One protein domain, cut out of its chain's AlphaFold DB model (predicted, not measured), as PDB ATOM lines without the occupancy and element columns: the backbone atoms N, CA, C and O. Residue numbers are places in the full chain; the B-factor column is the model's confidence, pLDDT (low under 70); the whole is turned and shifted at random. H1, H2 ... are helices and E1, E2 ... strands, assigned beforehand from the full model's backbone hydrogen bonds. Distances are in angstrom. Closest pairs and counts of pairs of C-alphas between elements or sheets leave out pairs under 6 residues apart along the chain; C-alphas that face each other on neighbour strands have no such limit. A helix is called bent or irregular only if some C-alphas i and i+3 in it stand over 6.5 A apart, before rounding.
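What this domain is: This is residues 3 to 61 of the 62 residues of an uncharacterized protein of Desulfuromonas sp (UniProt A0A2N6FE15). A small sheet of three strands joined by tight turns meets one long helix, H1, whose first part grazes the sheet and whose last part, residues 51 to 60, sticks out beyond it as an arm. The printed part has 59 residues, with three named strands and one named helix that follow along the chain as E1, E2, E3, H1; the sheet order is E1, E2, E3, all antiparallel, and the class is mixed, helices and strands. It is only just loose, close to compact, with a radius of gyration of the C-alphas of 12.8 A, and flat, spanning 37 by 28 by 15 A.

Where its parts are: E1, residues 10 to 14, begins at C-alpha 10 (-36.575, 36.454, 9.833). E2 is residues 18 to 23, 16.5 A long, and E3 residues 26 to 31, 16.4 A. H1, residues 37 to 60, is 35.8 A long and ends at C-alpha 60 (-23.393, 40.199, -9.127); it is irregular, with C-alphas 56 and 59 7.3 A apart.

How they stand to each other: E1, E2 and E3 form a meander, each strand the antiparallel neighbour of the one before. The hairpin E1 and E2 has N 12 and O 20 within hydrogen-bond range at 2.8 A; the hairpin E2 and E3 has N 21 and O 28 at 2.9 A. H1 is on the sheet but only grazes it, with residues 40 to 47; the closest C-alphas of E1 and H1, those of Ile 13 and Tyr 43, are 7.3 A apart. In H1, 18 of 20 O i to N i+4 pairs are within hydrogen-bond range.

The domain as a whole: The two C-alphas farthest apart, those of Glu 34 and Cys 60, are 38.1 A apart. The printed part has no cut, its three links are tight, and no printed residue is under 70 in pLDDT.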
ATOM      1  N   ILE A   3     -33.325  40.399   7.336       89.19
ATOM      2  CA  ILE A   3     -32.379  39.287   7.279       89.19
ATOM      3  C   ILE A   3     -33.169  37.991   7.434       89.19
ATOM      4  O   ILE A   3     -33.868  37.787   8.426       89.19
ATOM      5  N   LYS A   4     -33.055  37.083   6.462       91.12
ATOM      6  CA  LYS A   4     -33.632  35.740   6.567       91.12
ATOM      7  C   LYS A   4     -32.642  34.841   7.305       91.12
ATOM      8  O   LYS A   4     -31.589  34.530   6.759       91.12
ATOM      9  N   LEU A   5     -32.966  34.441   8.535       87.56
ATOM     10  CA  LEU A   5     -32.089  33.590   9.350       87.56
ATOM     11  C   LEU A   5     -32.206  32.117   8.935       87.56
ATOM     12  O   LEU A   5     -31.208  31.412   8.828       87.56
ATOM     13  N   ASN A   6     -33.431  31.658   8.661       90.62
ATOM     14  CA  ASN A   6     -33.734  30.336   8.106       90.62
ATOM     15  C   ASN A   6     -35.121  30.349   7.428       90.62
ATOM     16  O   ASN A   6     -35.742  31.402   7.293       90.62
ATOM     17  N   SER A   7     -35.644  29.195   6.996       91.88
ATOM     18  CA  SER A   7     -36.949  29.112   6.315       91.88
ATOM     19  C   SER A   7     -38.125  29.646   7.147       91.88
ATOM     20  O   SER A   7     -39.055  30.217   6.577       91.88
ATOM     21  N   LYS A   8     -38.055  29.556   8.475       93.12
ATOM     22  CA  LYS A   8     -39.133  29.889   9.419       93.12
ATOM     23  C   LYS A   8     -38.935  31.208  10.160       93.12
ATOM     24  O   LYS A   8     -39.898  31.750  10.679       93.12
ATOM     25  N   GLU A   9     -37.717  31.741  10.173       95.50
ATOM     26  CA  GLU A   9     -37.365  32.896  11.000       95.50
ATOM     27  C   GLU A   9     -36.718  34.010  10.176       95.50
ATOM     28  O   GLU A   9     -35.878  33.756   9.304       95.50
ATOM     29  N   SER A  10     -37.128  35.247  10.446       95.38
ATOM     30  CA  SER A  10     -36.575  36.454   9.833       95.38
ATOM     31  C   SER A  10     -36.400  37.537  10.890       95.38
ATOM     32  O   SER A  10     -37.189  37.635  11.825       95.38
ATOM     33  N   LEU A  11     -35.378  38.361  10.721       95.19
ATOM     34  CA  LEU A  11     -35.033  39.444  11.624       95.19
ATOM     35  C   LEU A  11     -35.005  40.749  10.839       95.19
ATOM     36  O   LEU A  11     -34.234  40.890   9.893       95.19
ATOM     37  N   GLU A  12     -35.837  41.705  11.220       95.31
ATOM     38  CA  GLU A  12     -35.788  43.063  10.699       95.31
ATOM     39  C   GLU A  12     -35.120  43.977  11.719       95.31
ATOM     40  O   GLU A  12     -35.496  44.006  12.888       95.31
ATOM     41  N   ILE A  13     -34.118  44.724  11.270       94.38
ATOM     42  CA  ILE A  13     -33.393  45.683  12.098       94.38
ATOM     43  C   ILE A  13     -33.438  47.043  11.419       94.38
ATOM     44  O   ILE A  13     -33.010  47.183  10.268       94.38
ATOM     45  N   VAL A  14     -33.910  48.048  12.142       92.31
ATOM     46  CA  VAL A  14     -33.719  49.457  11.808       92.31
ATOM     47  C   VAL A  14     -32.878  50.043  12.931       92.31
ATOM     48  O   VAL A  14     -33.376  50.267  14.032       92.31
ATOM     49  N   ASP A  15     -31.583  50.208  12.652       89.50
ATOM     50  CA  ASP A  15     -30.602  50.698  13.623       89.50
ATOM     51  C   ASP A  15     -31.086  52.001  14.266       89.50
ATOM     52  O   ASP A  15     -31.612  52.872  13.571       89.50
ATOM     53  N   GLN A  16     -30.945  52.101  15.590       91.69
ATOM     54  CA  GLN A  16     -31.416  53.232  16.404       91.69
ATOM     55  C   GLN A  16     -32.940  53.449  16.424       91.69
ATOM     56  O   GLN A  16     -33.405  54.456  16.952       91.69
ATOM     57  N   VAL A  17     -33.734  52.518  15.879       94.62
ATOM     58  CA  VAL A  17     -35.202  52.619  15.870       94.62
ATOM     59  C   VAL A  17     -35.856  51.373  16.464       94.62
ATOM     60  O   VAL A  17     -36.554  51.476  17.472       94.62
ATOM     61  N   PHE A  18     -35.635  50.190  15.881       94.88
ATOM     62  CA  PHE A  18     -36.237  48.952  16.379       94.88
ATOM     63  C   PHE A  18     -35.574  47.677  15.861       94.88
ATOM     64  O   PHE A  18     -34.867  47.661  14.849       94.88
ATOM     65  N   VAL A  19     -35.909  46.575  16.530       95.44
ATOM     66  CA  VAL A  19     -35.676  45.208  16.068       95.44
ATOM     67  C   VAL A  19     -36.993  44.439  16.085       95.44
ATOM     68  O   VAL A  19     -37.753  44.511  17.048       95.44
ATOM     69  N   ASN A  20     -37.265  43.684  15.027       96.25
ATOM     70  CA  ASN A  20     -38.452  42.851  14.905       96.25
ATOM     71  C   ASN A  20     -38.055  41.421  14.517       96.25
ATOM     72  O   ASN A  20     -37.518  41.182  13.435       96.25
ATOM     73  N   LEU A  21     -38.304  40.465  15.414       94.25
ATOM     74  CA  LEU A  21     -38.086  39.038  15.173       94.25
ATOM     75  C   LEU A  21     -39.404  38.399  14.738       94.25
ATOM     76  O   LEU A  21     -40.366  38.393  15.500       94.25
ATOM     77  N   ILE A  22     -39.436  37.842  13.533       94.62
ATOM     78  CA  ILE A  22     -40.633  37.269  12.920       94.62
ATOM     79  C   ILE A  22     -40.430  35.762  12.769       94.62
ATOM     80  O   ILE A  22     -39.522  35.325  12.053       94.62
ATOM     81  N   ASN A  23     -41.286  34.973  13.414       94.88
ATOM     82  CA  ASN A  23     -41.272  33.512  13.360       94.88
ATOM     83  C   ASN A  23     -42.702  32.933  13.262       94.88
ATOM     84  O   ASN A  23     -43.659  33.660  12.993       94.88
ATOM     85  N   GLU A  24     -42.851  31.615  13.440       93.94
ATOM     86  CA  GLU A  24     -44.150  30.920  13.356       93.94
ATOM     87  C   GLU A  24     -45.141  31.344  14.457       93.94
ATOM     88  O   GLU A  24     -46.349  31.261  14.246       93.94
ATOM     89  N   ASP A  25     -44.640  31.842  15.591       93.00
ATOM     90  CA  ASP A  25     -45.451  32.305  16.723       93.00
ATOM     91  C   ASP A  25     -45.895  33.773  16.569       93.00
ATOM     92  O   ASP A  25     -46.703  34.271  17.357       93.00
ATOM     93  N   GLY A  26     -45.386  34.477  15.551       91.44
ATOM     94  CA  GLY A  26     -45.723  35.861  15.233       91.44
ATOM     95  C   GLY A  26     -44.508  36.785  15.184       91.44
ATOM     96  O   GLY A  26     -43.380  36.366  14.923       91.44
ATOM     97  N   ALA A  27     -44.753  38.077  15.395       92.44
ATOM     98  CA  ALA A  27     -43.726  39.113  15.381       92.44
ATOM     99  C   ALA A  27     -43.467  39.625  16.803       92.44
ATOM    100  O   ALA A  27     -44.391  40.065  17.492       92.44
ATOM    101  N   LYS A  28     -42.205  39.587  17.237       94.31
ATOM    102  CA  LYS A  28     -41.743  40.183  18.489       94.31
ATOM    103  C   LYS A  28     -40.986  41.470  18.187       94.31
ATOM    104  O   LYS A  28     -39.850  41.434  17.718       94.31
ATOM    105  N   TYR A  29     -41.617  42.583  18.533       95.31
ATOM    106  CA  TYR A  29     -41.050  43.918  18.419       95.31
ATOM    107  C   TYR A  29     -40.264  44.299  19.680       95.31
ATOM    108  O   TYR A  29     -40.722  44.060  20.798       95.31
ATOM    109  N   LEU A  30     -39.094  44.900  19.487       94.69
ATOM    110  CA  LEU A  30     -38.256  45.497  20.522       94.69
ATOM    111  C   LEU A  30     -37.906  46.923  20.088       94.69
ATOM    112  O   LEU A  30     -37.246  47.112  19.061       94.69
ATOM    113  N   SER A  31     -38.350  47.917  20.860       96.19
ATOM    114  CA  SER A  31     -37.946  49.305  20.631       96.19
ATOM    115  C   SER A  31     -36.469  49.481  20.967       96.19
ATOM    116  O   SER A  31     -35.979  48.876  21.922       96.19
ATOM    117  N   TRP A  32     -35.755  50.321  20.215       95.12
ATOM    118  CA  TRP A  32     -34.325  50.530  20.443       95.12
ATOM    119  C   TRP A  32     -34.009  51.010  21.860       95.12
ATOM    120  O   TRP A  32     -33.124  50.460  22.514       95.12
ATOM    121  N   ASP A  33     -34.801  51.955  22.360       94.94
ATOM    122  CA  ASP A  33     -34.626  52.569  23.682       94.94
ATOM    123  C   ASP A  33     -34.929  51.614  24.848       94.94
ATOM    124  O   ASP A  33     -34.523  51.857  25.982       94.94
ATOM    125  N   GLU A  34     -35.639  50.517  24.582       95.00
ATOM    126  CA  GLU A  34     -35.970  49.490  25.579       95.00
ATOM    127  C   GLU A  34     -34.904  48.384  25.651       95.00
ATOM    128  O   GLU A  34     -34.938  47.532  26.543       95.00
ATOM    129  N   MET A  35     -33.956  48.373  24.711       95.06
ATOM    130  CA  MET A  35     -32.862  47.411  24.679       95.06
ATOM    131  C   MET A  35     -31.706  47.846  25.577       95.06
ATOM    132  O   MET A  35     -31.397  49.025  25.722       95.06
ATOM    133  N   SER A  36     -30.999  46.866  26.141       97.00
ATOM    134  CA  SER A  36     -29.719  47.137  26.803       97.00
ATOM    135  C   SER A  36     -28.665  47.612  25.798       97.00
ATOM    136  O   SER A  36     -28.674  47.188  24.641       97.00
ATOM    137  N   GLU A  37     -27.690  48.402  26.256       96.25
ATOM    138  CA  GLU A  37     -26.556  48.865  25.431       96.25
ATOM    139  C   GLU A  37     -25.858  47.705  24.706       96.25
ATOM    140  O   GLU A  37     -25.537  47.792  23.524       96.25
ATOM    141  N   LYS A  38     -25.701  46.564  25.388       97.38
ATOM    142  CA  LYS A  38     -25.105  45.359  24.800       97.38
ATOM    143  C   LYS A  38     -25.941  44.789  23.651       97.38
ATOM    144  O   LYS A  38     -25.382  44.312  22.670       97.38
ATOM    145  N   GLN A  39     -27.270  44.797  23.769       95.50
ATOM    146  CA  GLN A  39     -28.149  44.348  22.684       95.50
ATOM    147  C   GLN A  39     -28.082  45.305  21.496       95.50
ATOM    148  O   GLN A  39     -27.949  44.837  20.367       95.50
ATOM    149  N   GLN A  40     -28.120  46.615  21.752       95.44
ATOM    150  CA  GLN A  40     -27.966  47.636  20.717       95.44
ATOM    151  C   GLN A  40     -26.644  47.440  19.959       95.44
ATOM    152  O   GLN A  40     -26.660  47.294  18.741       95.44
ATOM    153  N   GLU A  41     -25.522  47.295  20.676       96.50
ATOM    154  CA  GLU A  41     -24.204  47.050  20.073       96.50
ATOM    155  C   GLU A  41     -24.190  45.783  19.200       96.50
ATOM    156  O   GLU A  41     -23.657  45.795  18.087       96.50
ATOM    157  N   CYS A  42     -24.795  44.687  19.672       95.19
ATOM    158  CA  CYS A  42     -24.893  43.452  18.898       95.19
ATOM    159  C   CYS A  42     -25.664  43.647  17.585       95.19
ATOM    160  O   CYS A  42     -25.209  43.179  16.541       95.19
ATOM    161  N   TYR A  43     -26.814  44.324  17.617       94.31
ATOM    162  CA  TYR A  43     -27.624  44.530  16.416       94.31
ATOM    163  C   TYR A  43     -26.989  45.523  15.443       94.31
ATOM    164  O   TYR A  43     -27.019  45.266  14.239       94.31
ATOM    165  N   SER A  44     -26.353  46.593  15.929       94.12
ATOM    166  CA  SER A  44     -25.621  47.531  15.071       94.12
ATOM    167  C   SER A  44     -24.463  46.838  14.341       94.12
ATOM    168  O   SER A  44     -24.335  46.981  13.125       94.12
ATOM    169  N   LYS A  45     -23.678  46.000  15.039       94.88
ATOM    170  CA  LYS A  45     -22.611  45.194  14.412       94.88
ATOM    171  C   LYS A  45     -23.152  44.215  13.375       94.88
ATOM    172  O   LYS A  45     -22.579  44.081  12.299       94.88
ATOM    173  N   LEU A  46     -24.281  43.564  13.664       92.81
ATOM    174  CA  LEU A  46     -24.932  42.675  12.704       92.81
ATOM    175  C   LEU A  46     -25.308  43.439  11.420       92.81
ATOM    176  O   LEU A  46     -25.010  42.986  10.317       92.81
ATOM    177  N   VAL A  47     -25.924  44.618  11.547       92.06
ATOM    178  CA  VAL A  47     -26.280  45.463  10.394       92.06
ATOM    179  C   VAL A  47     -25.043  45.851   9.582       92.06
ATOM    180  O   VAL A  47     -25.091  45.795   8.352       92.06
ATOM    181  N   GLU A  48     -23.938  46.210  10.236       94.00
ATOM    182  CA  GLU A  48     -22.671  46.552   9.577       94.00
ATOM    183  C   GLU A  48     -22.098  45.370   8.775       94.00
ATOM    184  O   GLU A  48     -21.781  45.513   7.586       94.00
ATOM    185  N   GLU A  49     -22.018  44.187   9.389       93.56
ATOM    186  CA  GLU A  49     -21.497  42.979   8.744       93.56
ATOM    187  C   GLU A  49     -22.336  42.589   7.521       93.56
ATOM    188  O   GLU A  49     -21.795  42.369   6.431       93.56
ATOM    189  N   PHE A  50     -23.665  42.568   7.656       91.12
ATOM    190  CA  PHE A  50     -24.549  42.243   6.535       91.12
ATOM    191  C   PHE A  50     -24.526  43.310   5.442       91.12
ATOM    192  O   PHE A  50     -24.571  42.958   4.263       91.12
ATOM    193  N   SER A  51     -24.411  44.594   5.794       91.00
ATOM    194  CA  SER A  51     -24.279  45.674   4.805       91.00
ATOM    195  C   SER A  51     -22.995  45.514   3.996       91.00
ATOM    196  O   SER A  51     -23.015  45.629   2.772       91.00
ATOM    197  N   THR A  52     -21.896  45.156   4.662       94.25
ATOM    198  CA  THR A  52     -20.606  44.886   4.014       94.25
ATOM    199  C   THR A  52     -20.699  43.706   3.046       94.25
ATOM    200  O   THR A  52     -20.235  43.791   1.907       94.25
ATOM    201  N   VAL A  53     -21.328  42.604   3.468       91.75
ATOM    202  CA  VAL A  53     -21.553  41.435   2.603       91.75
ATOM    203  C   VAL A  53     -22.456  41.795   1.424       91.75
ATOM    204  O   VAL A  53     -22.132  41.453   0.287       91.75
ATOM    205  N   TYR A  54     -23.558  42.507   1.663       90.00
ATOM    206  CA  TYR A  54     -24.466  42.939   0.607       90.00
ATOM    207  C   TYR A  54     -23.742  43.792  -0.435       90.00
ATOM    208  O   TYR A  54     -23.755  43.434  -1.608       90.00
ATOM    209  N   GLU A  55     -23.038  44.852  -0.030       94.25
ATOM    210  CA  GLU A  55     -22.318  45.724  -0.966       94.25
ATOM    211  C   GLU A  55     -21.221  44.973  -1.741       94.25
ATOM    212  O   GLU A  55     -21.014  45.245  -2.924       94.25
ATOM    213  N   LYS A  56     -20.578  43.962  -1.136       95.50
ATOM    214  CA  LYS A  56     -19.605  43.096  -1.825       95.50
ATOM    215  C   LYS A  56     -20.227  42.290  -2.970       95.50
ATOM    216  O   LYS A  56     -19.586  42.124  -4.007       95.50
ATOM    217  N   TYR A  57     -21.429  41.746  -2.782       94.25
ATOM    218  CA  TYR A  57     -22.077  40.862  -3.764       94.25
ATOM    219  C   TYR A  57     -23.116  41.560  -4.645       94.25
ATOM    220  O   TYR A  57     -23.507  41.009  -5.671       94.25
ATOM    221  N   LYS A  58     -23.522  42.780  -4.293       92.94
ATOM    222  CA  LYS A  58     -24.459  43.627  -5.038       92.94
ATOM    223  C   LYS A  58     -24.137  43.751  -6.535       92.94
ATOM    224  O   LYS A  58     -25.080  43.653  -7.314       92.94
ATOM    225  N   PRO A  59     -22.869  43.875  -6.986       95.12
ATOM    226  CA  PRO A  59     -22.562  43.911  -8.418       95.12
ATOM    227  C   PRO A  59     -22.920  42.628  -9.183       95.12
ATOM    228  O   PRO A  59     -23.082  42.684 -10.392       95.12
ATOM    229  N   CYS A  60     -23.029  41.478  -8.508       94.38
ATOM    230  CA  CYS A  60     -23.393  40.199  -9.127       94.38
ATOM    231  C   CYS A  60     -24.912  39.965  -9.189       94.38
ATOM    232  O   CYS A  60     -25.350  38.964  -9.750       94.38
ATOM    233  N   MET A  61     -25.705  40.820  -8.537       85.44
ATOM    234  CA  MET A  61     -27.164  40.699  -8.439       85.44
ATOM    235  C   MET A  61     -27.896  41.575  -9.469       85.44
ATOM    236  O   MET A  61     -29.121  41.678  -9.416       85.44
TER     237      MET A  61